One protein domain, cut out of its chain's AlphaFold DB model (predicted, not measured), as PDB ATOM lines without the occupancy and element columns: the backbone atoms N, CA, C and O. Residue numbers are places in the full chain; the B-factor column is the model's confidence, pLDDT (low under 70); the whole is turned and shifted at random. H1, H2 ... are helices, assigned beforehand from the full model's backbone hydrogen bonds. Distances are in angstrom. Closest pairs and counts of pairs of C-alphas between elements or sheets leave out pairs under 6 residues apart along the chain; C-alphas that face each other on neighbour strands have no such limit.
ATOM      1  N   LEU A 115      18.103 -23.706  24.800       77.12
ATOM      2  CA  LEU A 115      18.825 -23.493  23.543       77.12
ATOM      3  C   LEU A 115      19.687 -22.221  23.565       77.12
ATOM      4  O   LEU A 115      20.820 -22.249  23.109       77.12
ATOM      5  N   THR A 116      19.192 -21.118  24.131       75.62
ATOM      6  CA  THR A 116      19.956 -19.865  24.232       75.62
ATOM      7  C   THR A 116      21.172 -20.033  25.134       75.62
ATOM      8  O   THR A 116      22.266 -19.598  24.772       75.62
ATOM      9  N   LEU A 117      20.995 -20.697  26.281       77.00
ATOM     10  CA  LEU A 117      22.091 -21.022  27.195       77.00
ATOM     11  C   LEU A 117      23.130 -21.912  26.515       77.00
ATOM     12  O   LEU A 117      24.323 -21.622  26.594       77.00
ATOM     13  N   PHE A 118      22.669 -22.941  25.798       82.88
ATOM     14  CA  PHE A 118      23.520 -23.835  25.022       82.88
ATOM     15  C   PHE A 118      24.334 -23.070  23.970       82.88
ATOM     16  O   PHE A 118      25.559 -23.152  23.998       82.88
ATOM     17  N   MET A 119      23.700 -22.252  23.116       79.19
ATOM     18  CA  MET A 119      24.423 -21.484  22.089       79.19
ATOM     19  C   MET A 119      25.449 -20.525  22.707       79.19
ATOM     20  O   MET A 119      26.566 -20.400  22.206       79.19
ATOM     21  N   CYS A 120      25.103 -19.874  23.825       77.38
ATOM     22  CA  CYS A 120      26.014 -18.959  24.512       77.38
ATOM     23  C   CYS A 120      27.210 -19.667  25.153       77.38
ATOM     24  O   CYS A 120      28.310 -19.107  25.169       77.38
ATOM     25  N   ALA A 121      26.988 -20.846  25.736       80.38
ATOM     26  CA  ALA A 121      28.042 -21.662  26.324       80.38
ATOM     27  C   ALA A 121      28.963 -22.222  25.237       80.38
ATOM     28  O   ALA A 121      30.181 -22.142  25.377       80.38
ATOM     29  N   LEU A 122      28.380 -22.700  24.136       81.31
ATOM     30  CA  LEU A 122      29.112 -23.285  23.025       81.31
ATOM     31  C   LEU A 122      30.088 -22.288  22.391       81.31
ATOM     32  O   LEU A 122      31.260 -22.597  22.207       81.31
ATOM     33  N   GLU A 123      29.636 -21.068  22.111       75.62
ATOM     34  CA  GLU A 123      30.497 -20.016  21.560       75.62
ATOM     35  C   GLU A 123      31.677 -19.696  22.488       75.62
ATOM     36  O   GLU A 123      32.819 -19.671  22.041       75.62
ATOM     37  N   LYS A 124      31.427 -19.550  23.798       79.00
ATOM     38  CA  LYS A 124      32.495 -19.313  24.787       79.00
ATOM     39  C   LYS A 124      33.489 -20.467  24.849       79.00
ATOM     40  O   LYS A 124      34.680 -20.231  24.995       79.00
ATOM     41  N   GLN A 125      33.003 -21.704  24.788       83.81
ATOM     42  CA  GLN A 125      33.866 -22.880  24.789       83.81
ATOM     43  C   GLN A 125      34.743 -22.911  23.535       83.81
ATOM     44  O   GLN A 125      35.933 -23.186  23.637       83.81
ATOM     45  N   THR A 126      34.167 -22.576  22.379       80.56
ATOM     46  CA  THR A 126      34.878 -22.569  21.094       80.56
ATOM     47  C   THR A 126      35.977 -21.498  21.070       80.56
ATOM     48  O   THR A 126      37.091 -21.773  20.637       80.56
ATOM     49  N   GLU A 127      35.719 -20.304  21.618       77.62
ATOM     50  CA  GLU A 127      36.719 -19.224  21.743       77.62
ATOM     51  C   GLU A 127      37.937 -19.589  22.613       77.62
ATOM     52  O   GLU A 127      38.989 -18.955  22.499       77.62
ATOM     53  N   LEU A 128      37.792 -20.577  23.503       80.19
ATOM     54  CA  LEU A 128      38.835 -21.027  24.427       80.19
ATOM     55  C   LEU A 128      39.636 -22.224  23.901       80.19
ATOM     56  O   LEU A 128      40.594 -22.625  24.561       80.19
ATOM     57  N   LEU A 129      39.267 -22.797  22.750       80.44
ATOM     58  CA  LEU A 129      40.013 -23.905  22.160       80.44
ATOM     59  C   LEU A 129      41.410 -23.436  21.734       80.44
ATOM     60  O   LEU A 129      41.562 -22.458  20.998       80.44
ATOM     61  N   THR A 130      42.435 -24.158  22.180       80.50
ATOM     62  CA  THR A 130      43.829 -23.961  21.778       80.50
ATOM     63  C   THR A 130      44.470 -25.302  21.450       80.50
ATOM     64  O   THR A 130      44.156 -26.324  22.059       80.50
ATOM     65  N   ASP A 131      45.385 -25.299  20.483       75.94
ATOM     66  CA  ASP A 131      46.173 -26.485  20.145       75.94
ATOM     67  C   ASP A 131      47.474 -26.461  20.971       75.94
ATOM     68  O   ASP A 131      48.543 -26.083  20.474       75.94
ATOM     69  N   GLU A 132      47.376 -26.776  22.268       62.22
ATOM     70  CA  GLU A 132      48.517 -26.753  23.210       62.22
ATOM     71  C   GLU A 132      49.617 -27.773  22.840       62.22
ATOM     72  O   GLU A 132      50.787 -27.554  23.149       62.22
ATOM     73  N   CYS A 141      53.583 -24.774   7.149       52.81
ATOM     74  CA  CYS A 141      53.405 -23.329   6.918       52.81
ATOM     75  C   CYS A 141      52.594 -22.598   8.028       52.81
ATOM     76  O   CYS A 141      52.051 -23.198   8.946       52.81
ATOM     77  N   GLU A 142      52.529 -21.259   8.010       61.69
ATOM     78  CA  GLU A 142      51.706 -20.517   8.996       61.69
ATOM     79  C   GLU A 142      50.196 -20.850   8.895       61.69
ATOM     80  O   GLU A 142      49.460 -20.626   9.854       61.69
ATOM     81  N   TRP A 143      49.746 -21.392   7.756       68.06
ATOM     82  CA  TRP A 143      48.411 -21.948   7.493       68.06
ATOM     83  C   TRP A 143      48.431 -22.805   6.213       68.06
ATOM     84  O   TRP A 143      49.224 -22.550   5.296       68.06
ATOM     85  N   SER A 144      47.535 -23.789   6.127       68.12
ATOM     86  CA  SER A 144      47.470 -24.761   5.028       68.12
ATOM     87  C   SER A 144      46.656 -24.232   3.843       68.12
ATOM     88  O   SER A 144      45.428 -24.192   3.881       68.12
ATOM     89  N   ARG A 145      47.352 -23.842   2.771       68.06
ATOM     90  CA  ARG A 145      46.768 -23.261   1.548       68.06
ATOM     91  C   ARG A 145      46.019 -24.262   0.660       68.06
ATOM     92  O   ARG A 145      45.104 -23.867  -0.050       68.06
ATOM     93  N   ASP A 146      46.362 -25.545   0.744       75.25
ATOM     94  CA  ASP A 146      45.860 -26.587  -0.168       75.25
ATOM     95  C   ASP A 146      44.814 -27.512   0.479       75.25
ATOM     96  O   ASP A 146      44.595 -28.637   0.031       75.25
ATOM     97  N   ILE A 147      44.169 -27.064   1.561       81.94
ATOM     98  CA  ILE A 147      43.083 -27.811   2.202       81.94
ATOM     99  C   ILE A 147      41.745 -27.414   1.586       81.94
ATOM    100  O   ILE A 147      41.413 -26.229   1.520       81.94
ATOM    101  N   SER A 148      40.967 -28.421   1.186       83.62
ATOM    102  CA  SER A 148      39.603 -28.220   0.708       83.62
ATOM    103  C   SER A 148      38.642 -27.884   1.842       83.62
ATOM    104  O   SER A 148      38.860 -28.273   2.993       83.62
ATOM    105  N   LEU A 149      37.541 -27.209   1.519       81.88
ATOM    106  CA  LEU A 149      36.487 -26.847   2.468       81.88
ATOM    107  C   LEU A 149      35.946 -28.082   3.193       81.88
ATOM    108  O   LEU A 149      35.853 -28.103   4.417       81.88
ATOM    109  N   THR A 150      35.663 -29.144   2.438       83.75
ATOM    110  CA  THR A 150      35.134 -30.402   2.987       83.75
ATOM    111  C   THR A 150      36.091 -31.052   3.988       83.75
ATOM    112  O   THR A 150      35.673 -31.457   5.074       83.75
ATOM    113  N   PHE A 151      37.385 -31.110   3.657       85.62
ATOM    114  CA  PHE A 151      38.399 -31.694   4.526       85.62
ATOM    115  C   PHE A 151      38.678 -30.805   5.740       85.62
ATOM    116  O   PHE A 151      38.803 -31.314   6.855       85.62
ATOM    117  N   GLY A 152      38.735 -29.487   5.531       85.00
ATOM    118  CA  GLY A 152      38.936 -28.489   6.577       85.00
ATOM    119  C   GLY A 152      37.798 -28.460   7.594       85.00
ATOM    120  O   GLY A 152      38.066 -28.329   8.782       85.00
ATOM    121  N   LEU A 153      36.549 -28.661   7.162       84.75
ATOM    122  CA  LEU A 153      35.386 -28.714   8.054       84.75
ATOM    123  C   LEU A 153      35.438 -29.934   8.986       84.75
ATOM    124  O   LEU A 153      35.054 -29.857  10.151       84.75
ATOM    125  N   GLN A 154      35.951 -31.061   8.486       86.75
ATOM    126  CA  GLN A 154      36.126 -32.284   9.273       86.75
ATOM    127  C   GLN A 154      37.402 -32.272  10.126       86.75
ATOM    128  O   GLN A 154      37.460 -32.959  11.145       86.75
ATOM    129  N   ASN A 155      38.418 -31.507   9.717       85.81
ATOM    130  CA  ASN A 155      39.733 -31.458  10.359       85.81
ATOM    131  C   ASN A 155      40.227 -30.010  10.568       85.81
ATOM    132  O   ASN A 155      41.290 -29.644  10.051       85.81
ATOM    133  N   PRO A 156      39.496 -29.178  11.334       85.62
ATOM    134  CA  PRO A 156      39.803 -27.754  11.496       85.62
ATOM    135  C   PRO A 156      41.226 -27.476  12.011       85.62
ATOM    136  O   PRO A 156      41.873 -26.527  11.573       85.62
ATOM    137  N   GLN A 157      41.777 -28.357  12.850       84.12
ATOM    138  CA  GLN A 157      43.147 -28.273  13.379       84.12
ATOM    139  C   GLN A 157      44.245 -28.295  12.305       84.12
ATOM    140  O   GLN A 157      45.374 -27.896  12.572       84.12
ATOM    141  N   LEU A 158      43.943 -28.806  11.108       83.19
ATOM    142  CA  LEU A 158      44.909 -28.905  10.012       83.19
ATOM    143  C   LEU A 158      44.929 -27.645   9.134       83.19
ATOM    144  O   LEU A 158      45.862 -27.470   8.354       83.19
ATOM    145  N   VAL A 159      43.932 -26.761   9.259       82.12
ATOM    146  CA  VAL A 159      43.823 -25.529   8.460       82.12
ATOM    147  C   VAL A 159      44.738 -24.436   9.004       82.12
ATOM    148  O   VAL A 159      45.546 -23.871   8.267       82.12
ATOM    149  N   ILE A 160      44.627 -24.144  10.298       82.06
ATOM    150  CA  ILE A 160      45.511 -23.230  11.024       82.06
ATOM    151  C   ILE A 160      45.479 -23.575  12.514       82.06
ATOM    152  O   ILE A 160      44.462 -24.043  13.025       82.06
ATOM    153  N   LYS A 161      46.579 -23.296  13.222       83.00
ATOM    154  CA  LYS A 161      46.657 -23.475  14.674       83.00
ATOM    155  C   LYS A 161      45.587 -22.644  15.392       83.00
ATOM    156  O   LYS A 161      45.498 -21.426  15.195       83.00
ATOM    157  N   ARG A 162      44.845 -23.272  16.303       83.00
ATOM    158  CA  ARG A 162      43.928 -22.583  17.216       83.00
ATOM    159  C   ARG A 162      44.704 -21.714  18.194       83.00
ATOM    160  O   ARG A 162      45.590 -22.173  18.916       83.00
ATOM    161  N   SER A 163      44.346 -20.438  18.220       75.88
ATOM    162  CA  SER A 163      44.954 -19.422  19.073       75.88
ATOM    163  C   SER A 163      43.862 -18.579  19.710       75.88
ATOM    164  O   SER A 163      42.891 -18.243  19.027       75.88
ATOM    165  N   GLN A 164      44.066 -18.134  20.949       72.06
ATOM    166  CA  GLN A 164      43.136 -17.210  21.592       72.06
ATOM    167  C   GLN A 164      42.952 -15.920  20.779       72.06
ATOM    168  O   GLN A 164      43.900 -15.353  20.223       72.06
ATOM    169  N   MET A 165      41.713 -15.429  20.743       67.25
ATOM    170  CA  MET A 165      41.364 -14.181  20.069       67.25
ATOM    171  C   MET A 165      41.870 -12.982  20.879       67.25
ATOM    172  O   MET A 165      41.335 -12.637  21.932       67.25
ATOM    173  N   ILE A 166      42.914 -12.320  20.377       66.00
ATOM    174  CA  ILE A 166      43.473 -11.114  20.993       66.00
ATOM    175  C   ILE A 166      42.750  -9.883  20.434       66.00
ATOM    176  O   ILE A 166      43.048  -9.409  19.341       66.00
ATOM    177  N   TRP A 167      41.839  -9.313  21.220       68.38
ATOM    178  CA  TRP A 167      41.079  -8.104  20.865       68.38
ATOM    179  C   TRP A 167      41.829  -6.790  21.137       68.38
ATOM    180  O   TRP A 167      41.236  -5.710  21.170       68.38
ATOM    181  N   SER A 168      43.141  -6.854  21.384       62.75
ATOM    182  CA  SER A 168      43.943  -5.659  21.624       62.75
ATOM    183  C   SER A 168      44.121  -4.895  20.311       62.75
ATOM    184  O   SER A 168      44.856  -5.340  19.432       62.75
ATOM    185  N   CYS A 169      43.503  -3.723  20.175       69.62
ATOM    186  CA  CYS A 169      43.711  -2.832  19.025       69.62
ATOM    187  C   CYS A 169      45.065  -2.095  19.110       69.62
ATOM    188  O   CYS A 169      45.122  -0.870  19.007       69.62
ATOM    189  N   SER A 170      46.146  -2.826  19.385       74.75
ATOM    190  CA  SER A 170      47.492  -2.298  19.641       74.75
ATOM    191  C   SER A 170      48.230  -1.900  18.362       74.75
ATOM    192  O   SER A 170      49.123  -1.056  18.413       74.75
ATOM    193  N   ARG A 171      47.843  -2.466  17.211       82.00
ATOM    194  CA  ARG A 171      48.406  -2.145  15.893       82.00
ATOM    195  C   ARG A 171      47.366  -2.276  14.782       82.00
ATOM    196  O   ARG A 171      46.376  -2.986  14.931       82.00
ATOM    197  N   ILE A 172      47.626  -1.612  13.658       78.81
ATOM    198  CA  ILE A 172      46.848  -1.771  12.421       78.81
ATOM    199  C   ILE A 172      47.195  -3.131  11.787       78.81
ATOM    200  O   ILE A 172      48.345  -3.581  11.858       78.81
ATOM    201  N   MET A 173      46.195  -3.792  11.201       71.69
ATOM    202  CA  MET A 173      46.362  -5.061  10.489       71.69
ATOM    203  C   MET A 173      47.140  -4.864   9.181       71.69
ATOM    204  O   MET A 173      46.914  -3.904   8.444       71.69
ATOM    205  N   LYS A 174      48.047  -5.794   8.894       76.50
ATOM    206  CA  LYS A 174      48.723  -5.981   7.608       76.50
ATOM    207  C   LYS A 174      47.935  -6.986   6.763       76.50
ATOM    208  O   LYS A 174      47.103  -7.717   7.291       76.50
ATOM    209  N   ALA A 175      48.247  -7.084   5.470       72.19
ATOM    210  CA  ALA A 175      47.615  -8.058   4.573       72.19
ATOM    211  C   ALA A 175      47.709  -9.506   5.101       72.19
ATOM    212  O   ALA A 175      46.720 -10.227   5.115       72.19
ATOM    213  N   THR A 176      48.864  -9.900   5.648       73.94
ATOM    214  CA  THR A 176      49.072 -11.224   6.262       73.94
ATOM    215  C   THR A 176      48.152 -11.495   7.452       73.94
ATOM    216  O   THR A 176      47.714 -12.625   7.640       73.94
ATOM    217  N   ASP A 177      47.813 -10.465   8.235       73.81
ATOM    218  CA  ASP A 177      46.886 -10.607   9.361       73.81
ATOM    219  C   ASP A 177      45.455 -10.840   8.885       73.81
ATOM    220  O   ASP A 177      44.701 -11.548   9.544       73.81
ATOM    221  N   ILE A 178      45.078 -10.252   7.745       72.94
ATOM    222  CA  ILE A 178      43.762 -10.459   7.131       72.94
ATOM    223  C   ILE A 178      43.641 -11.917   6.682       72.94
ATOM    224  O   ILE A 178      42.672 -12.583   7.041       72.94
ATOM    225  N   TYR A 179      44.662 -12.431   5.988       74.00
ATOM    226  CA  TYR A 179      44.708 -13.826   5.547       74.00
ATOM    227  C   TYR A 179      44.642 -14.799   6.725       74.00
ATOM    228  O   TYR A 179      43.746 -15.639   6.774       74.00
ATOM    229  N   SER A 180      45.514 -14.631   7.720       75.31
ATOM    230  CA  SER A 180      45.487 -15.441   8.942       75.31
ATOM    231  C   SER A 180      44.135 -15.362   9.663       75.31
ATOM    232  O   SER A 180      43.607 -16.381  10.110       75.31
ATOM    233  N   SER A 181      43.531 -14.169   9.729       75.69
ATOM    234  CA  SER A 181      42.232 -13.972  10.373       75.69
ATOM    235  C   SER A 181      41.124 -14.773   9.705       75.69
ATOM    236  O   SER A 181      40.235 -15.226  10.413       75.69
ATOM    237  N   TRP A 182      41.154 -14.969   8.388       75.56
ATOM    238  CA  TRP A 182      40.136 -15.755   7.693       75.56
ATOM    239  C   TRP A 182      40.243 -17.244   7.949       75.56
ATOM    240  O   TRP A 182      39.245 -17.856   8.316       75.56
ATOM    241  N   TYR A 183      41.438 -17.823   7.806       78.00
ATOM    242  CA  TYR A 183      41.641 -19.236   8.133       78.00
ATOM    243  C   TYR A 183      41.279 -19.501   9.595       78.00
ATOM    244  O   TYR A 183      40.612 -20.485   9.905       78.00
ATOM    245  N   ARG A 184      41.646 -18.583  10.500       79.50
ATOM    246  CA  ARG A 184      41.299 -18.701  11.920       79.50
ATOM    247  C   ARG A 184      39.798 -18.578  12.161       79.50
ATOM    248  O   ARG A 184      39.251 -19.302  12.985       79.50
ATOM    249  N   ALA A 185      39.140 -17.663  11.457       77.94
ATOM    250  CA  ALA A 185      37.703 -17.484  11.552       77.94
ATOM    251  C   ALA A 185      36.964 -18.723  11.015       77.94
ATOM    252  O   ALA A 185      36.008 -19.163  11.650       77.94
ATOM    253  N   PHE A 186      37.445 -19.334   9.927       81.25
ATOM    254  CA  PHE A 186      36.930 -20.610   9.430       81.25
ATOM    255  C   PHE A 186      37.063 -21.719  10.474       81.25
ATOM    256  O   PHE A 186      36.072 -22.358  10.792       81.25
ATOM    257  N   VAL A 187      38.252 -21.914  11.054       81.81
ATOM    258  CA  VAL A 187      38.478 -22.943  12.086       81.81
ATOM    259  C   VAL A 187      37.541 -22.753  13.277       81.81
ATOM    260  O   VAL A 187      36.878 -23.701  13.692       81.81
ATOM    261  N   LEU A 188      37.417 -21.516  13.768       79.44
ATOM    262  CA  LEU A 188      36.487 -21.178  14.847       79.44
ATOM    263  C   LEU A 188      35.038 -21.509  14.466       79.44
ATOM    264  O   LEU A 188      34.278 -22.022  15.286       79.44
ATOM    265  N   HIS A 189      34.645 -21.205  13.231       80.88
ATOM    266  CA  HIS A 189      33.301 -21.477  12.746       80.88
ATOM    267  C   HIS A 189      33.032 -22.977  12.597       80.88
ATOM    268  O   HIS A 189      32.010 -23.451  13.089       80.88
ATOM    269  N   ALA A 190      33.969 -23.723  12.014       83.81
ATOM    270  CA  ALA A 190      33.902 -25.168  11.850       83.81
ATOM    271  C   ALA A 190      33.790 -25.883  13.206       83.81
ATOM    272  O   ALA A 190      32.889 -26.700  13.395       83.81
ATOM    273  N   ASP A 191      34.634 -25.531  14.183       84.81
ATOM    274  CA  ASP A 191      34.569 -26.093  15.541       84.81
ATOM    275  C   ASP A 191      33.217 -25.819  16.211       84.81
ATOM    276  O   ASP A 191      32.626 -26.700  16.849       84.81
ATOM    277  N   TRP A 192      32.711 -24.595  16.049       86.00
ATOM    278  CA  TRP A 192      31.422 -24.189  16.589       86.00
ATOM    279  C   TRP A 192      30.262 -24.939  15.920       86.00
ATOM    280  O   TRP A 192      29.426 -25.514  16.619       86.00
ATOM    281  N   ALA A 193      30.225 -24.994  14.587       84.25
ATOM    282  CA  ALA A 193      29.174 -25.655  13.819       84.25
ATOM    283  C   ALA A 193      29.167 -27.169  14.071       84.25
ATOM    284  O   ALA A 193      28.128 -27.738  14.408       84.25
ATOM    285  N   MET A 194      30.334 -27.821  14.035       85.94
ATOM    286  CA  MET A 194      30.473 -29.262  14.289       85.94
ATOM    287  C   MET A 194      30.124 -29.664  15.724       85.94
ATOM    288  O   MET A 194      29.842 -30.839  15.994       85.94
ATOM    289  N   SER A 195      30.102 -28.711  16.653       87.38
ATOM    290  CA  SER A 195      29.654 -28.911  18.031       87.38
ATOM    291  C   SER A 195      28.135 -28.789  18.208       87.38
ATOM    292  O   SER A 195      27.620 -29.145  19.270       87.38
ATOM    293  N   ILE A 196      27.396 -28.355  17.179       88.12
ATOM    294  CA  ILE A 196      25.929 -28.380  17.150       88.12
ATOM    295  C   ILE A 196      25.473 -29.785  16.706       88.12
ATOM    296  O   ILE A 196      25.747 -30.185  15.573       88.12
ATOM    297  N   PRO A 197      24.743 -30.550  17.545       89.62
ATOM    298  CA  PRO A 197      24.341 -31.917  17.202       89.62
ATOM    299  C   PRO A 197      23.509 -32.009  15.920       89.62
ATOM    300  O   PRO A 197      23.765 -32.880  15.094       89.62
ATOM    301  N   ASP A 198      22.557 -31.087  15.731       88.12
ATOM    302  CA  ASP A 198      21.717 -31.035  14.530       88.12
ATOM    303  C   ASP A 198      22.533 -30.753  13.251       88.12
ATOM    304  O   ASP A 198      22.148 -31.212  12.182       88.12
ATOM    305  N   PHE A 199      23.670 -30.049  13.342       87.88
ATOM    306  CA  PHE A 199      24.554 -29.811  12.194       87.88
ATOM    307  C   PHE A 199      25.369 -31.062  11.848       87.88
ATOM    308  O   PHE A 199      25.446 -31.458  10.689       87.88
ATOM    309  N   ARG A 200      25.918 -31.749  12.859       89.69
ATOM    310  CA  ARG A 200      26.771 -32.936  12.670       89.69
ATOM    311  C   ARG A 200      26.054 -34.107  11.989       89.69
ATOM    312  O   ARG A 200      26.700 -34.927  11.346       89.69
ATOM    313  N   VAL A 201      24.736 -34.207  12.159       90.69
ATOM    314  CA  VAL A 201      23.921 -35.268  11.542       90.69
ATOM    315  C   VAL A 201      23.526 -34.968  10.094       90.69
ATOM    316  O   VAL A 201      23.007 -35.859   9.424       90.69
ATOM    317  N   LEU A 202      23.754 -33.743   9.603       87.62
ATOM    318  CA  LEU A 202      23.515 -33.414   8.201       87.62
ATOM    319  C   LEU A 202      24.459 -34.223   7.295       87.62
ATOM    320  O   LEU A 202      25.607 -34.464   7.677       87.62
ATOM    321  N   PRO A 203      24.028 -34.610   6.082       87.31
ATOM    322  CA  PRO A 203      24.933 -35.119   5.058       87.31
ATOM    323  C   PRO A 203      26.084 -34.141   4.800       87.31
ATOM    324  O   PRO A 203      25.882 -32.929   4.841       87.31
ATOM    325  N   LEU A 204      27.276 -34.644   4.468       84.81
ATOM    326  CA  LEU A 204      28.447 -33.786   4.233       84.81
ATOM    327  C   LEU A 204      28.194 -32.732   3.137       84.81
ATOM    328  O   LEU A 204      28.641 -31.598   3.266       84.81
ATOM    329  N   SER A 205      27.427 -33.078   2.098       82.69
ATOM    330  CA  SER A 205      27.007 -32.132   1.054       82.69
ATOM    331  C   SER A 205      26.184 -30.966   1.608       82.69
ATOM    332  O   SER A 205      26.371 -29.828   1.188       82.69
ATOM    333  N   ASP A 206      25.306 -31.236   2.576       83.12
ATOM    334  CA  ASP A 206      24.454 -30.230   3.208       83.12
ATOM    335  C   ASP A 206      25.245 -29.403   4.224       83.12
ATOM    336  O   ASP A 206      25.068 -28.190   4.272       83.12
ATOM    337  N   GLN A 207      26.162 -30.021   4.981       83.00
ATOM    338  CA  GLN A 207      27.066 -29.307   5.894       83.00
ATOM    339  C   GLN A 207      27.875 -28.249   5.141       83.00
ATOM    340  O   GLN A 207      27.898 -27.092   5.544       83.00
ATOM    341  N   VAL A 208      28.469 -28.625   4.007       77.56
ATOM    342  CA  VAL A 208      29.261 -27.725   3.156       77.56
ATOM    343  C   VAL A 208      28.387 -26.646   2.515       77.56
ATOM    344  O   VAL A 208      28.808 -25.498   2.397       77.56
ATOM    345  N   CYS A 209      27.158 -26.989   2.117       74.25
ATOM    346  CA  CYS A 209      26.214 -26.030   1.543       74.25
ATOM    347  C   CYS A 209      25.792 -24.959   2.560       74.25
ATOM    348  O   CYS A 209      25.726 -23.778   2.222       74.25
ATOM    349  N   VAL A 210      25.541 -25.381   3.799       67.06
ATOM    350  CA  VAL A 210      25.185 -24.519   4.929       67.06
ATOM    351  C   VAL A 210      26.370 -23.641   5.360       67.06
ATOM    352  O   VAL A 210      26.217 -22.428   5.510       67.06
ATOM    353  N   ASP A 211      27.553 -24.238   5.511       62.94
ATOM    354  CA  ASP A 211      28.783 -23.573   5.966       62.94
ATOM    355  C   ASP A 211      29.305 -22.548   4.942       62.94
ATOM    356  O   ASP A 211      29.720 -21.443   5.292       62.94
ATOM    357  N   GLY A 212      29.177 -22.862   3.647       57.47
ATOM    358  CA  GLY A 212      29.561 -21.979   2.542       57.47
ATOM    359  C   GLY A 212      28.761 -20.675   2.437       57.47
ATOM    360  O   GLY A 212      29.144 -19.782   1.683       57.47
ATOM    361  N   LEU A 213      27.651 -20.541   3.170       48.78
ATOM    362  CA  LEU A 213      26.785 -19.355   3.159       48.78
ATOM    363  C   LEU A 213      26.829 -18.554   4.467       48.78
ATOM    364  O   LEU A 213      26.419 -17.384   4.493       48.78
ATOM    365  N   SER A 214      27.351 -19.127   5.551       52.75
ATOM    366  CA  SER A 214      27.558 -18.411   6.806       52.75
ATOM    367  C   SER A 214      28.766 -17.489   6.701       52.75
ATOM    368  O   SER A 214      29.906 -17.888   6.905       52.75
ATOM    369  N   ASN A 215      28.511 -16.204   6.430       48.91
ATOM    370  CA  ASN A 215      29.576 -15.210   6.490       48.91
ATOM    371  C   ASN A 215      30.193 -15.183   7.904       48.91
ATOM    372  O   ASN A 215      29.476 -14.950   8.894       48.91
ATOM    373  N   ILE A 216      31.504 -15.410   7.971       51.03
ATOM    374  CA  ILE A 216      32.288 -15.576   9.186       51.03
ATOM    375  C   ILE A 216      32.562 -14.206   9.828       51.03
ATOM    376  O   ILE A 216      33.666 -13.672   9.791       51.03
ATOM    377  N   ASP A 217      31.537 -13.620  10.446       45.69
ATOM    378  CA  ASP A 217      31.684 -12.415  11.267       45.69
ATOM    379  C   ASP A 217      31.560 -12.779  12.748       45.69
ATOM    380  O   ASP A 217      30.484 -13.117  13.252       45.69
ATOM    381  N   THR A 218      32.680 -12.671  13.459       44.16
ATOM    382  CA  THR A 218      32.799 -12.957  14.894       44.16
ATOM    383  C   THR A 218      32.050 -11.955  15.777       44.16
ATOM    384  O   THR A 218      31.955 -12.161  16.981       44.16
ATOM    385  N   ASN A 219      31.530 -10.853  15.220       43.16
ATOM    386  CA  ASN A 219      30.851  -9.798  15.986       43.16
ATOM    387  C   ASN A 219      29.321  -9.926  15.996       43.16
ATOM    388  O   ASN A 219      28.621  -9.060  16.538       43.16
ATOM    389  N   LYS A 220      28.779 -10.978  15.384       49.84
ATOM    390  CA  LYS A 220      27.338 -11.219  15.324       49.84
ATOM    391  C   LYS A 220      26.790 -11.728  16.669       49.84
ATOM    392  O   LYS A 220      27.480 -12.434  17.400       49.84
ATOM    393  N   PRO A 221      25.532 -11.405  17.025       48.19
ATOM    394  CA  PRO A 221      24.923 -11.909  18.251       48.19
ATOM    395  C   PRO A 221      24.828 -13.439  18.263       48.19
ATOM    396  O   PRO A 221      24.444 -14.050  17.267       48.19
ATOM    397  N   LYS A 222      25.053 -14.025  19.440       50.88
ATOM    398  CA  LYS A 222      25.131 -15.473  19.717       50.88
ATOM    399  C   LYS A 222      23.978 -16.322  19.153       50.88
ATOM    400  O   LYS A 222      24.157 -17.482  18.810       50.88
ATOM    401  N   ILE A 223      22.779 -15.738  19.054       50.81
ATOM    402  CA  ILE A 223      21.556 -16.396  18.551       50.81
ATOM    403  C   ILE A 223      21.351 -16.159  17.043       50.81
ATOM    404  O   ILE A 223      20.679 -16.943  16.384       50.81
ATOM    405  N   ILE A 224      21.946 -15.108  16.471       52.91
ATOM    406  CA  ILE A 224      21.800 -14.771  15.047       52.91
ATOM    407  C   ILE A 224      22.695 -15.660  14.175       52.91
ATOM    408  O   ILE A 224      22.273 -16.041  13.087       52.91
ATOM    409  N   ASN A 225      23.880 -16.047  14.663       59.59
ATOM    410  CA  ASN A 225      24.789 -16.950  13.942       59.59
ATOM    411  C   ASN A 225      24.118 -18.269  13.525       59.59
ATOM    412  O   ASN A 225      24.151 -18.591  12.340       59.59
ATOM    413  N   PRO A 226      23.429 -18.989  14.429       57.19
ATOM    414  CA  PRO A 226      22.700 -20.201  14.065       57.19
ATOM    415  C   PRO A 226      21.576 -19.974  13.057       57.19
ATOM    416  O   PRO A 226      21.356 -20.811  12.193       57.19
ATOM    417  N   ILE A 227      20.854 -18.852  13.146       59.69
ATOM    418  CA  ILE A 227      19.736 -18.573  12.231       59.69
ATOM    419  C   ILE A 227      20.272 -18.349  10.810       59.69
ATOM    420  O   ILE A 227      19.675 -18.828   9.849       59.69
ATOM    421  N   ILE A 228      21.415 -17.665  10.679       62.22
ATOM    422  CA  ILE A 228      22.103 -17.493   9.392       62.22
ATOM    423  C   ILE A 228      22.616 -18.840   8.871       62.22
ATOM    424  O   ILE A 228      22.429 -19.117   7.693       62.22
ATOM    425  N   LEU A 229      23.209 -19.670   9.738       65.81
ATOM    426  CA  LEU A 229      23.692 -21.003   9.372       65.81
ATOM    427  C   LEU A 229      22.541 -21.843   8.784       65.81
ATOM    428  O   LEU A 229      22.585 -22.266   7.640       65.81
ATOM    429  N   PHE A 230      21.427 -21.986   9.498       66.56
ATOM    430  CA  PHE A 230      20.292 -22.804   9.051       66.56
ATOM    431  C   PHE A 230      19.323 -22.076   8.086       66.56
ATOM    432  O   PHE A 230      18.115 -22.320   8.113       66.56
ATOM    433  N   SER A 231      19.821 -21.152   7.257       68.12
ATOM    434  CA  SER A 231      19.023 -20.425   6.251       68.12
ATOM    435  C   SER A 231      18.860 -21.204   4.932       68.12
ATOM    436  O   SER A 231      19.456 -22.261   4.748       68.12
ATOM    437  N   ASP A 232      18.005 -20.712   4.024       58.91
ATOM    438  CA  ASP A 232      17.600 -21.436   2.808       58.91
ATOM    439  C   ASP A 232      18.786 -21.689   1.860       58.91
ATOM    440  O   ASP A 232      19.331 -20.770   1.245       58.91
ATOM    441  N   CYS A 233      19.160 -22.963   1.728       65.62
ATOM    442  CA  CYS A 233      20.228 -23.449   0.856       65.62
ATOM    443  C   CYS A 233      19.687 -24.559  -0.070       65.62
ATOM    444  O   CYS A 233      18.594 -25.083   0.156       65.62
ATOM    445  N   LEU A 234      20.450 -24.949  -1.100       70.50
ATOM    446  CA  LEU A 234      20.131 -26.106  -1.959       70.50
ATOM    447  C   LEU A 234      20.436 -27.417  -1.215       70.50
ATOM    448  O   LEU A 234      21.359 -28.146  -1.571       70.50
ATOM    449  N   LEU A 235      19.701 -27.666  -0.137       79.88
ATOM    450  CA  LEU A 235      19.883 -28.823   0.732       79.88
ATOM    451  C   LEU A 235      19.172 -30.045   0.166       79.88
ATOM    452  O   LEU A 235      18.181 -29.923  -0.562       79.88
ATOM    453  N   SER A 236      19.622 -31.226   0.582       84.44
ATOM    454  CA  SER A 236      18.801 -32.428   0.474       84.44
ATOM    455  C   SER A 236      17.450 -32.231   1.177       84.44
ATOM    456  O   SER A 236      17.306 -31.392   2.070       84.44
ATOM    457  N   GLU A 237      16.447 -33.031   0.811       85.94
ATOM    458  CA  GLU A 237      15.123 -32.979   1.444       85.94
ATOM    459  C   GLU A 237      15.218 -33.146   2.972       85.94
ATOM    460  O   GLU A 237      14.664 -32.351   3.732       85.94
ATOM    461  N   ASN A 238      16.029 -34.107   3.430       86.56
ATOM    462  CA  ASN A 238      16.286 -34.333   4.853       86.56
ATOM    463  C   ASN A 238      17.019 -33.153   5.509       86.56
ATOM    464  O   ASN A 238      16.656 -32.743   6.614       86.56
ATOM    465  N   GLY A 239      18.031 -32.593   4.838       85.31
ATOM    466  CA  GLY A 239      18.765 -31.430   5.329       85.31
ATOM    467  C   GLY A 239      17.864 -30.208   5.481       85.31
ATOM    468  O   GLY A 239      17.887 -29.553   6.521       85.31
ATOM    469  N   SER A 240      16.992 -29.959   4.502       85.75
ATOM    470  CA  SER A 240      16.001 -28.879   4.546       85.75
ATOM    471  C   SER A 240      15.075 -29.003   5.758       85.75
ATOM    472  O   SER A 240      14.874 -28.030   6.488       85.75
ATOM    473  N   VAL A 241      14.564 -30.207   6.039       88.19
ATOM    474  CA  VAL A 241      13.707 -30.458   7.211       88.19
ATOM    475  C   VAL A 241      14.443 -30.160   8.521       88.19
ATOM    476  O   VAL A 241      13.887 -29.493   9.399       88.19
ATOM    477  N   ILE A 242      15.691 -30.617   8.660       87.38
ATOM    478  CA  ILE A 242      16.504 -30.371   9.861       87.38
ATOM    479  C   ILE A 242      16.774 -28.871  10.023       87.38
ATOM    480  O   ILE A 242      16.509 -28.324  11.097       87.38
ATOM    481  N   CYS A 243      17.232 -28.196   8.967       85.94
ATOM    482  CA  CYS A 243      17.545 -26.768   8.998       85.94
ATOM    483  C   CYS A 243      16.316 -25.922   9.350       85.94
ATOM    484  O   CYS A 243      16.390 -25.099  10.263       85.94
ATOM    485  N   ASN A 244      15.165 -26.182   8.721       86.38
ATOM    486  CA  ASN A 244      13.914 -25.481   9.025       86.38
ATOM    487  C   ASN A 244      13.507 -25.665  10.493       86.38
ATOM    488  O   ASN A 244      13.261 -24.686  11.198       86.38
ATOM    489  N   ARG A 245      13.535 -26.907  10.993       88.19
ATOM    490  CA  ARG A 245      13.202 -27.213  12.391       88.19
ATOM    491  C   ARG A 245      14.123 -26.491  13.377       88.19
ATOM    492  O   ARG A 245      13.663 -26.002  14.410       88.19
ATOM    493  N   VAL A 246      15.427 -26.457  13.106       84.88
ATOM    494  CA  VAL A 246      16.397 -25.780  13.979       84.88
ATOM    495  C   VAL A 246      16.208 -24.266  13.922       84.88
ATOM    496  O   VAL A 246      16.184 -23.622  14.972       84.88
ATOM    497  N   ARG A 247      16.001 -23.703  12.727       84.25
ATOM    498  CA  ARG A 247      15.718 -22.277  12.522       84.25
ATOM    499  C   ARG A 247      14.491 -21.820  13.308       84.25
ATOM    500  O   ARG A 247      14.573 -20.812  14.009       84.25
ATOM    501  N   ASP A 248      13.401 -22.579  13.270       86.19
ATOM    502  CA  ASP A 248      12.172 -22.242  14.000       86.19
ATOM    503  C   ASP A 248      12.400 -22.240  15.519       86.19
ATOM    504  O   ASP A 248      12.049 -21.276  16.205       86.19
ATOM    505  N   ARG A 249      13.104 -23.256  16.042       85.44
ATOM    506  CA  ARG A 249      13.493 -23.323  17.466       85.44
ATOM    507  C   ARG A 249      14.385 -22.151  17.884       85.44
ATOM    508  O   ARG A 249      14.289 -21.673  19.013       85.44
ATOM    509  N   LEU A 250      15.267 -21.684  17.001       81.56
ATOM    510  CA  LEU A 250      16.138 -20.534  17.262       81.56
ATOM    511  C   LEU A 250      15.363 -19.212  17.268       81.56
ATOM    512  O   LEU A 250      15.627 -18.361  18.119       81.56
ATOM    513  N   LEU A 251      14.400 -19.041  16.360       82.81
ATOM    514  CA  LEU A 251      13.514 -17.872  16.337       82.81
ATOM    515  C   LEU A 251      12.631 -17.819  17.591       82.81
ATOM    516  O   LEU A 251      12.489 -16.755  18.201       82.81
ATOM    517  N   GLU A 252      12.112 -18.964  18.034       85.19
ATOM    518  CA  GLU A 252      11.373 -19.082  19.296       85.19
ATOM    519  C   GLU A 252      12.261 -18.762  20.511       85.19
ATOM    520  O   GLU A 252      11.877 -17.980  21.392       85.19
ATOM    521  N   ALA A 253      13.487 -19.293  20.540       79.88
ATOM    522  CA  ALA A 253      14.457 -19.004  21.593       79.88
ATOM    523  C   ALA A 253      14.832 -17.511  21.638       79.88
ATOM    524  O   ALA A 253      14.958 -16.936  22.726       79.88
ATOM    525  N   LEU A 254      14.959 -16.859  20.475       79.56
ATOM    526  CA  LEU A 254      15.193 -15.419  20.358       79.56
ATOM    527  C   LEU A 254      14.014 -14.612  20.914       79.56
ATOM    528  O   LEU A 254      14.228 -13.690  21.707       79.56
ATOM    529  N   ALA A 255      12.785 -14.955  20.527       82.44
ATOM    530  CA  ALA A 255      11.581 -14.296  21.024       82.44
ATOM    531  C   ALA A 255      11.482 -14.420  22.552       82.44
ATOM    532  O   ALA A 255      11.397 -13.407  23.252       82.44
ATOM    533  N   THR A 256      11.643 -15.639  23.072       82.69
ATOM    534  CA  THR A 256      11.652 -15.934  24.513       82.69
ATOM    535  C   THR A 256      12.741 -15.145  25.247       82.69
ATOM    536  O   THR A 256      12.505 -14.576  26.317       82.69
ATOM    537  N   HIS A 257      13.946 -15.062  24.673       79.94
ATOM    538  CA  HIS A 257      15.042 -14.287  25.248       79.94
ATOM    539  C   HIS A 257      14.700 -12.791  25.325       79.94
ATOM    540  O   HIS A 257      14.923 -12.161  26.360       79.94
ATOM    541  N   ILE A 258      14.113 -12.217  24.271       79.94
ATOM    542  CA  ILE A 258      13.696 -10.806  24.243       79.94
ATOM    543  C   ILE A 258      12.602 -10.537  25.281       79.94
ATOM    544  O   ILE A 258      12.680  -9.540  26.009       79.94
ATOM    545  N   GLU A 259      11.602 -11.411  25.380       82.56
ATOM    546  CA  GLU A 259      10.518 -11.281  26.357       82.56
ATOM    547  C   GLU A 259      11.045 -11.242  27.790       82.56
ATOM    548  O   GLU A 259      10.657 -10.360  28.566       82.56
ATOM    549  N   ARG A 260      11.977 -12.145  28.115       77.06
ATOM    550  CA  ARG A 260      12.593 -12.246  29.446       77.06
ATOM    551  C   ARG A 260      13.563 -11.111  29.735       77.06
ATOM    552  O   ARG A 260      13.598 -10.609  30.856       77.06
ATOM    553  N   ARG A 261      14.337 -10.674  28.738       78.00
ATOM    554  CA  ARG A 261      15.339  -9.612  28.900       78.00
ATOM    555  C   ARG A 261      14.715  -8.230  29.093       78.00
ATOM    556  O   ARG A 261      15.348  -7.358  29.701       78.00
ATOM    557  N   PHE A 262      13.501  -8.030  28.582       80.06
ATOM    558  CA  PHE A 262      12.773  -6.762  28.626       80.06
ATOM    559  C   PHE A 262      11.355  -6.942  29.198       80.06
ATOM    560  O   PHE A 262      10.380  -6.623  28.515       80.06
ATOM    561  N   PRO A 263      11.200  -7.409  30.453       79.25
ATOM    562  CA  PRO A 263       9.902  -7.825  30.986       79.25
ATOM    563  C   PRO A 263       8.900  -6.665  31.046       79.25
ATOM    564  O   PRO A 263       7.735  -6.846  30.703       79.25
ATOM    565  N   THR A 264       9.379  -5.462  31.372       84.56
ATOM    566  CA  THR A 264       8.593  -4.225  31.497       84.56
ATOM    567  C   THR A 264       8.229  -3.570  30.162       84.56
ATOM    568  O   THR A 264       7.506  -2.577  30.140       84.56
ATOM    569  N   MET A 265       8.737  -4.082  29.039       85.75
ATOM    570  CA  MET A 265       8.495  -3.511  27.717       85.75
ATOM    571  C   MET A 265       7.175  -4.041  27.131       85.75
ATOM    572  O   MET A 265       6.833  -5.211  27.322       85.75
ATOM    573  N   SER A 266       6.427  -3.202  26.405       90.50
ATOM    574  CA  SER A 266       5.150  -3.624  25.809       90.50
ATOM    575  C   SER A 266       5.340  -4.711  24.743       90.50
ATOM    576  O   SER A 266       6.395  -4.793  24.107       90.50
ATOM    577  N   SER A 267       4.301  -5.526  24.520       88.88
ATOM    578  CA  SER A 267       4.335  -6.631  23.547       88.88
ATOM    579  C   SER A 267       4.723  -6.155  22.145       88.88
ATOM    580  O   SER A 267       5.640  -6.700  21.544       88.88
ATOM    581  N   SER A 268       4.120  -5.059  21.668       86.69
ATOM    582  CA  SER A 268       4.440  -4.465  20.360       86.69
ATOM    583  C   SER A 268       5.929  -4.112  20.219       86.69
ATOM    584  O   SER A 268       6.561  -4.435  19.213       86.69
ATOM    585  N   HIS A 269       6.547  -3.541  21.258       81.00
ATOM    586  CA  HIS A 269       7.977  -3.237  21.240       81.00
ATOM    587  C   HIS A 269       8.860  -4.494  21.296       81.00
ATOM    588  O   HIS A 269       9.947  -4.490  20.714       81.00
ATOM    589  N   LYS A 270       8.429  -5.565  21.978       82.06
ATOM    590  CA  LYS A 270       9.146  -6.856  22.018       82.06
ATOM    591  C   LYS A 270       9.141  -7.509  20.637       82.06
ATOM    592  O   LYS A 270      10.212  -7.813  20.113       82.06
ATOM    593  N   THR A 271       7.972  -7.591  20.001       83.44
ATOM    594  CA  THR A 271       7.816  -8.077  18.624       83.44
ATOM    595  C   THR A 271       8.633  -7.240  17.643       83.44
ATOM    596  O   THR A 271       9.384  -7.787  16.841       83.44
ATOM    597  N   MET A 272       8.592  -5.909  17.759       81.62
ATOM    598  CA  MET A 272       9.403  -5.009  16.933       81.62
ATOM    599  C   MET A 272      10.911  -5.269  17.090       81.62
ATOM    600  O   MET A 272      11.652  -5.162  16.116       81.62
ATOM    601  N   ARG A 273      11.398  -5.618  18.289       82.00
ATOM    602  CA  ARG A 273      12.810  -5.996  18.488       82.00
ATOM    603  C   ARG A 273      13.152  -7.328  17.826       82.00
ATOM    604  O   ARG A 273      14.198  -7.401  17.188       82.00
ATOM    605  N   ALA A 274      12.295  -8.340  17.953       76.69
ATOM    606  CA  ALA A 274      12.495  -9.640  17.307       76.69
ATOM    607  C   ALA A 274      12.499  -9.508  15.774       76.69
ATOM    608  O   ALA A 274      13.396 -10.017  15.101       76.69
ATOM    609  N   LEU A 275      11.561  -8.722  15.231       77.88
ATOM    610  CA  LEU A 275      11.503  -8.383  13.811       77.88
ATOM    611  C   LEU A 275      12.763  -7.649  13.363       77.88
ATOM    612  O   LEU A 275      13.398  -8.073  12.408       77.88
ATOM    613  N   LYS A 276      13.184  -6.594  14.072       76.12
ATOM    614  CA  LYS A 276      14.421  -5.868  13.742       76.12
ATOM    615  C   LYS A 276      15.651  -6.773  13.761       76.12
ATOM    616  O   LYS A 276      16.485  -6.636  12.880       76.12
ATOM    617  N   ALA A 277      15.758  -7.693  14.722       74.50
ATOM    618  CA  ALA A 277      16.853  -8.663  14.762       74.50
ATOM    619  C   ALA A 277      16.830  -9.600  13.543       74.50
ATOM    620  O   ALA A 277      17.875  -9.853  12.951       74.50
ATOM    621  N   THR A 278      15.643 -10.040  13.123       74.00
ATOM    622  CA  THR A 278      15.467 -10.917  11.954       74.00
ATOM    623  C   THR A 278      15.711 -10.172  10.632       74.00
ATOM    624  O   THR A 278      16.328 -10.692   9.710       74.00
ATOM    625  N   LEU A 279      15.322  -8.898  10.551       77.44
ATOM    626  CA  LEU A 279      15.556  -8.037   9.385       77.44
ATOM    627  C   LEU A 279      17.035  -7.665   9.182       77.44
ATOM    628  O   LEU A 279      17.392  -7.131   8.134       77.44
ATOM    629  N   MET A 280      17.910  -7.961  10.147       73.25
ATOM    630  CA  MET A 280      19.356  -7.841   9.948       73.25
ATOM    631  C   MET A 280      19.924  -8.978   9.089       73.25
ATOM    632  O   MET A 280      20.963  -8.773   8.466       73.25
ATOM    633  N   LEU A 281      19.266 -10.146   9.016       70.50
ATOM    634  CA  LEU A 281      19.786 -11.300   8.269       70.50
ATOM    635  C   LEU A 281      20.056 -10.986   6.787       70.50
ATOM    636  O   LEU A 281      21.190 -11.204   6.363       70.50
ATOM    637  N   PRO A 282      19.120 -10.383   6.021       72.12
ATOM    638  CA  PRO A 282      19.385 -10.016   4.628       72.12
ATOM    639  C   PRO A 282      20.573  -9.060   4.471       72.12
ATOM    640  O   PRO A 282      21.346  -9.180   3.524       72.12
ATOM    641  N   SER A 283      20.758  -8.136   5.423       75.19
ATOM    642  CA  SER A 283      21.907  -7.221   5.425       75.19
ATOM    643  C   SER A 283      23.226  -7.979   5.603       75.19
ATOM    644  O   SER A 283      24.197  -7.681   4.914       75.19
ATOM    645  N   PHE A 284      23.268  -8.985   6.483       68.50
ATOM    646  CA  PHE A 284      24.458  -9.820   6.672       68.50
ATOM    647  C   PHE A 284      24.765 -10.688   5.449       68.50
ATOM    648  O   PHE A 284      25.933 -10.807   5.079       68.50
ATOM    649  N   THR A 285      23.740 -11.249   4.804       70.44
ATOM    650  CA  THR A 285      23.898 -11.988   3.543       70.44
ATOM    651  C   THR A 285      24.467 -11.082   2.456       70.44
ATOM    652  O   THR A 285      25.428 -11.451   1.786       70.44
ATOM    653  N   HIS A 286      23.936  -9.863   2.323       71.94
ATOM    654  CA  HIS A 286      24.437  -8.894   1.355       71.94
ATOM    655  C   HIS A 286      25.900  -8.505   1.617       71.94
ATOM    656  O   HIS A 286      26.699  -8.465   0.685       71.94
ATOM    657  N   ILE A 287      26.279  -8.275   2.880       69.75
ATOM    658  CA  ILE A 287      27.678  -8.004   3.248       69.75
ATOM    659  C   ILE A 287      28.579  -9.169   2.824       69.75
ATOM    660  O   ILE A 287      29.614  -8.924   2.213       69.75
ATOM    661  N   GLY A 288      28.164 -10.418   3.065       70.81
ATOM    662  CA  GLY A 288      28.922 -11.598   2.626       70.81
ATOM    663  C   GLY A 288      29.091 -11.701   1.112       70.81
ATOM    664  O   GLY A 288      30.161 -12.077   0.642       70.81
ATOM    665  N   GLN A 289      28.085 -11.296   0.335       71.31
ATOM    666  CA  GLN A 289      28.187 -11.245  -1.130       71.31
ATOM    667  C   GLN A 289      29.182 -10.179  -1.606       71.31
ATOM    668  O   GLN A 289      29.975 -10.428  -2.519       71.31
ATOM    669  N   VAL A 290      29.150  -8.989  -0.995       74.44
ATOM    670  CA  VAL A 290      30.082  -7.896  -1.319       74.44
ATOM    671  C   VAL A 290      31.510  -8.287  -0.952       74.44
ATOM    672  O   VAL A 290      32.415  -8.110  -1.764       74.44
ATOM    673  N   GLU A 291      31.697  -8.854   0.237       73.75
ATOM    674  CA  GLU A 291      32.973  -9.394   0.696       73.75
ATOM    675  C   GLU A 291      33.492 -10.453  -0.279       73.75
ATOM    676  O   GLU A 291      34.549 -10.253  -0.865       73.75
ATOM    677  N   SER A 292      32.702 -11.485  -0.586       73.56
ATOM    678  CA  SER A 292      33.053 -12.522  -1.571       73.56
ATOM    679  C   SER A 292      33.489 -11.928  -2.914       73.56
ATOM    680  O   SER A 292      34.522 -12.303  -3.468       73.56
ATOM    681  N   SER A 293      32.759 -10.928  -3.413       73.06
ATOM    682  CA  SER A 293      33.104 -10.247  -4.666       73.06
ATOM    683  C   SER A 293      34.458  -9.537  -4.578       73.06
ATOM    684  O   SER A 293      35.279  -9.658  -5.487       73.06
ATOM    685  N   LEU A 294      34.726  -8.811  -3.489       73.31
ATOM    686  CA  LEU A 294      36.003  -8.120  -3.277       73.31
ATOM    687  C   LEU A 294      37.173  -9.102  -3.221       73.31
ATOM    688  O   LEU A 294      38.232  -8.845  -3.790       73.31
ATOM    689  N   ILE A 295      36.965 -10.241  -2.574       72.31
ATOM    690  CA  ILE A 295      37.971 -11.285  -2.401       72.31
ATOM    691  C   ILE A 295      38.379 -11.878  -3.744       72.31
ATOM    692  O   ILE A 295      39.572 -11.996  -4.021       72.31
ATOM    693  N   GLN A 296      37.405 -12.184  -4.604       72.56
ATOM    694  CA  GLN A 296      37.680 -12.672  -5.956       72.56
ATOM    695  C   GLN A 296      38.536 -11.668  -6.741       72.56
ATOM    696  O   GLN A 296      39.529 -12.052  -7.357       72.56
ATOM    697  N   HIS A 297      38.225 -10.370  -6.649       72.00
ATOM    698  CA  HIS A 297      38.999  -9.319  -7.319       72.00
ATOM    699  C   HIS A 297      40.424  -9.174  -6.758       72.00
ATOM    700  O   HIS A 297      41.375  -9.004  -7.525       72.00
ATOM    701  N   LEU A 298      40.587  -9.251  -5.434       67.56
ATOM    702  CA  LEU A 298      41.900  -9.177  -4.784       67.56
ATOM    703  C   LEU A 298      42.756 -10.405  -5.116       67.56
ATOM    704  O   LEU A 298      43.918 -10.253  -5.480       67.56
ATOM    705  N   SER A 299      42.178 -11.609  -5.096       66.38
ATOM    706  CA  SER A 299      42.894 -12.853  -5.417       66.38
ATOM    707  C   SER A 299      43.508 -12.847  -6.823       66.38
ATOM    708  O   SER A 299      44.614 -13.344  -7.016       66.38
ATOM    709  N   ALA A 300      42.837 -12.211  -7.789       64.88
ATOM    710  CA  ALA A 300      43.310 -12.095  -9.165       64.88
ATOM    711  C   ALA A 300      44.496 -11.125  -9.337       64.88
ATOM    712  O   ALA A 300      45.130 -11.119 -10.392       64.88
ATOM    713  N   THR A 301      44.783 -10.280  -8.341       61.81
ATOM    714  CA  THR A 301      45.756  -9.178  -8.452       61.81
ATOM    715  C   THR A 301      46.883  -9.210  -7.418       61.81
ATOM    716  O   THR A 301      47.844  -8.455  -7.571       61.81
ATOM    717  N   ASP A 302      46.802 -10.066  -6.393       61.50
ATOM    718  CA  ASP A 302      47.698 -10.030  -5.231       61.50
ATOM    719  C   ASP A 302      48.779 -11.138  -5.221       61.50
ATOM    720  O   ASP A 302      48.587 -12.244  -5.727       61.50
ATOM    721  N   LEU A 303      49.932 -10.846  -4.602       49.78
ATOM    722  CA  LEU A 303      51.140 -11.698  -4.571       49.78
ATOM    723  C   LEU A 303      51.021 -12.938  -3.663       49.78
ATOM    724  O   LEU A 303      51.833 -13.854  -3.773       49.78
ATOM    725  N   TYR A 304      50.040 -12.973  -2.755       58.00
ATOM    726  CA  TYR A 304      49.911 -14.025  -1.735       58.00
ATOM    727  C   TYR A 304      48.955 -15.173  -2.099       58.00
ATOM    728  O   TYR A 304      48.847 -16.094  -1.292       58.00
ATOM    729  N   GLN A 305      48.319 -15.137  -3.282       63.75
ATOM    730  CA  GLN A 305      47.407 -16.159  -3.836       63.75
ATOM    731  C   GLN A 305      46.592 -16.918  -2.769       63.75
ATOM    732  O   GLN A 305      46.970 -17.997  -2.304       63.75
ATOM    733  N   LEU A 306      45.443 -16.345  -2.391       67.56
ATOM    734  CA  LEU A 306      44.411 -17.073  -1.649       67.56
ATOM    735  C   LEU A 306      44.091 -18.397  -2.364       67.56
ATOM    736  O   LEU A 306      43.978 -18.431  -3.587       67.56
ATOM    737  N   SER A 307      43.970 -19.478  -1.602       73.06
ATOM    738  CA  SER A 307      43.795 -20.853  -2.093       73.06
ATOM    739  C   SER A 307      43.078 -21.697  -1.033       73.06
ATOM    740  O   SER A 307      42.952 -21.262   0.113       73.06
ATOM    741  N   GLY A 308      42.543 -22.855  -1.429       77.06
ATOM    742  CA  GLY A 308      41.844 -23.774  -0.528       77.06
ATOM    743  C   GLY A 308      40.554 -23.186   0.045       77.06
ATOM    744  O   GLY A 308      39.790 -22.533  -0.669       77.06
ATOM    745  N   VAL A 309      40.332 -23.395   1.346       76.44
ATOM    746  CA  VAL A 309      39.096 -23.044   2.068       76.44
ATOM    747  C   VAL A 309      38.548 -21.636   1.746       76.44
ATOM    748  O   VAL A 309      37.400 -21.556   1.310       76.44
ATOM    749  N   PRO A 310      39.310 -20.524   1.873       72.56
ATOM    750  CA  PRO A 310      38.839 -19.191   1.483       72.56
ATOM    751  C   PRO A 310      38.273 -19.091   0.066       72.56
ATOM    752  O   PRO A 310      37.259 -18.431  -0.154       72.56
ATOM    753  N   MET A 311      38.935 -19.727  -0.903       75.56
ATOM    754  CA  MET A 311      38.532 -19.654  -2.305       75.56
ATOM    755  C   MET A 311      37.380 -20.602  -2.618       75.56
ATOM    756  O   MET A 311      36.577 -20.275  -3.480       75.56
ATOM    757  N   GLU A 312      37.245 -21.723  -1.912       76.44
ATOM    758  CA  GLU A 312      36.084 -22.613  -2.047       76.44
ATOM    759  C   GLU A 312      34.816 -22.004  -1.428       76.44
ATOM    760  O   GLU A 312      33.743 -22.101  -2.024       76.44
ATOM    761  N   LEU A 313      34.940 -21.296  -0.297       71.62
ATOM    762  CA  LEU A 313      33.836 -20.543   0.321       71.62
ATOM    763  C   LEU A 313      33.327 -19.417  -0.592       71.62
ATOM    764  O   LEU A 313      32.127 -19.195  -0.723       71.62
ATOM    765  N   VAL A 314      34.249 -18.702  -1.240       67.31
ATOM    766  CA  VAL A 314      33.948 -17.504  -2.040       67.31
ATOM    767  C   VAL A 314      33.676 -17.823  -3.513       67.31
ATOM    768  O   VAL A 314      32.921 -17.118  -4.184       67.31
ATOM    769  N   GLY A 315      34.335 -18.842  -4.056       58.53
ATOM    770  CA  GLY A 315      34.411 -19.129  -5.488       58.53
ATOM    771  C   GLY A 315      33.158 -19.759  -6.074       58.53
ATOM    772  O   GLY A 315      33.037 -19.828  -7.293       58.53
ATOM    773  N   GLY A 316      32.212 -20.210  -5.247       53.12
ATOM    774  CA  GLY A 316      30.944 -20.759  -5.723       53.12
ATOM    775  C   GLY A 316      31.083 -21.981  -6.638       53.12
ATOM    776  O   GLY A 316      30.082 -22.394  -7.224       53.12
TER     777      GLY A 316
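Overview. This is residues 115 to 132 and 141 to 316 of the 319 residues of an uncharacterized protein of Heterorhabditis bacteriophora (UniProt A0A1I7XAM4). A ring of crossed helices surrounds a middle made of short H6 and the stretch 212 to 223, with H7 at one end and H3, H2 and H10 at the other. H1 bridges H7 and H3 along one side, while H8 and then H9 run along the opposite side from H7 to H10; the loop 166 to 172 sticks out. The printed part has 194 residues with ten named helices, H1 to H10 in chain order, and no named strand, an all helix domain. It is compact, with a radius of gyration of the C-alphas of 17.6 A and spans of 55 by 45 by 36 A.

Arrangement. H1, residues 115 to 127, touches H7, residues 237 to 261, about perpendicular at 80 degrees, with the C-alphas of Thr 116 and Ala 253 closest at 6.2 A. With residues 122 to 127 alone, H1 touches the hub H3, residues 175 to 194, at a steep tilt of 42 degrees, opposite ways; Thr 126 and Trp 192 have the closest C-alphas, 5.9 A. H2, residues 149 to 154, touches H3 at 52 degrees, a steep tilt, the same way, closest at the C-alphas of Leu 153 and Ala 190, 5.4 A. H4, residues 197 to 200, and H3 touch only at the corner, and only just, with 3 pairs of C-alphas within 8 A, Met 194 and Arg 200 closest at 5.5 A. H5, residues 204 to 211, touches H2 about perpendicular at 76 degrees, with C-alphas 150 and 208 closest at 6.5 A. H6, residues 224 to 229, and H7 form a helical hairpin at a shallow tilt of 3 degrees, closest at C-alphas 227 and 247, 5.5 A. H7 and H8, residues 267 to 278, form another at a steep tilt of 43 degrees, closest at C-alphas 255 and 274, 6.0 A. H8 and H9, residues 280 to 299, meet only through their link. H9 touches H10, residues 309 to 315, about perpendicular at 81 degrees, closest at C-alphas 292 and 314, 5.1 A. H7 and H9 are apart. Every O i to N i+4 pair is within hydrogen-bond range in each helix but H4, which is too short for one.

Along the chain. H1 begins at C-alpha 115, (18.825, -23.493, 23.543), and is 18.5 A long. H3 is 28.9 A long, H7 36.1 A, H8 16.6 A and H9 28.6 A. H10 ends at C-alpha 315, (34.411, -19.129, -5.488).

Size, cuts and confidence. The C-alphas of Thr 264 and Leu 303 are the farthest apart, 56.3 A. Residues 133 to 140 are not printed, and C-alphas 132 and 141 are 17.4 A apart across the cut. The links H2 to H3 and H5 to H6 are long. Mean pLDDT of the printed part is 75.0; 49 residues are under 70, among them 210 to 233.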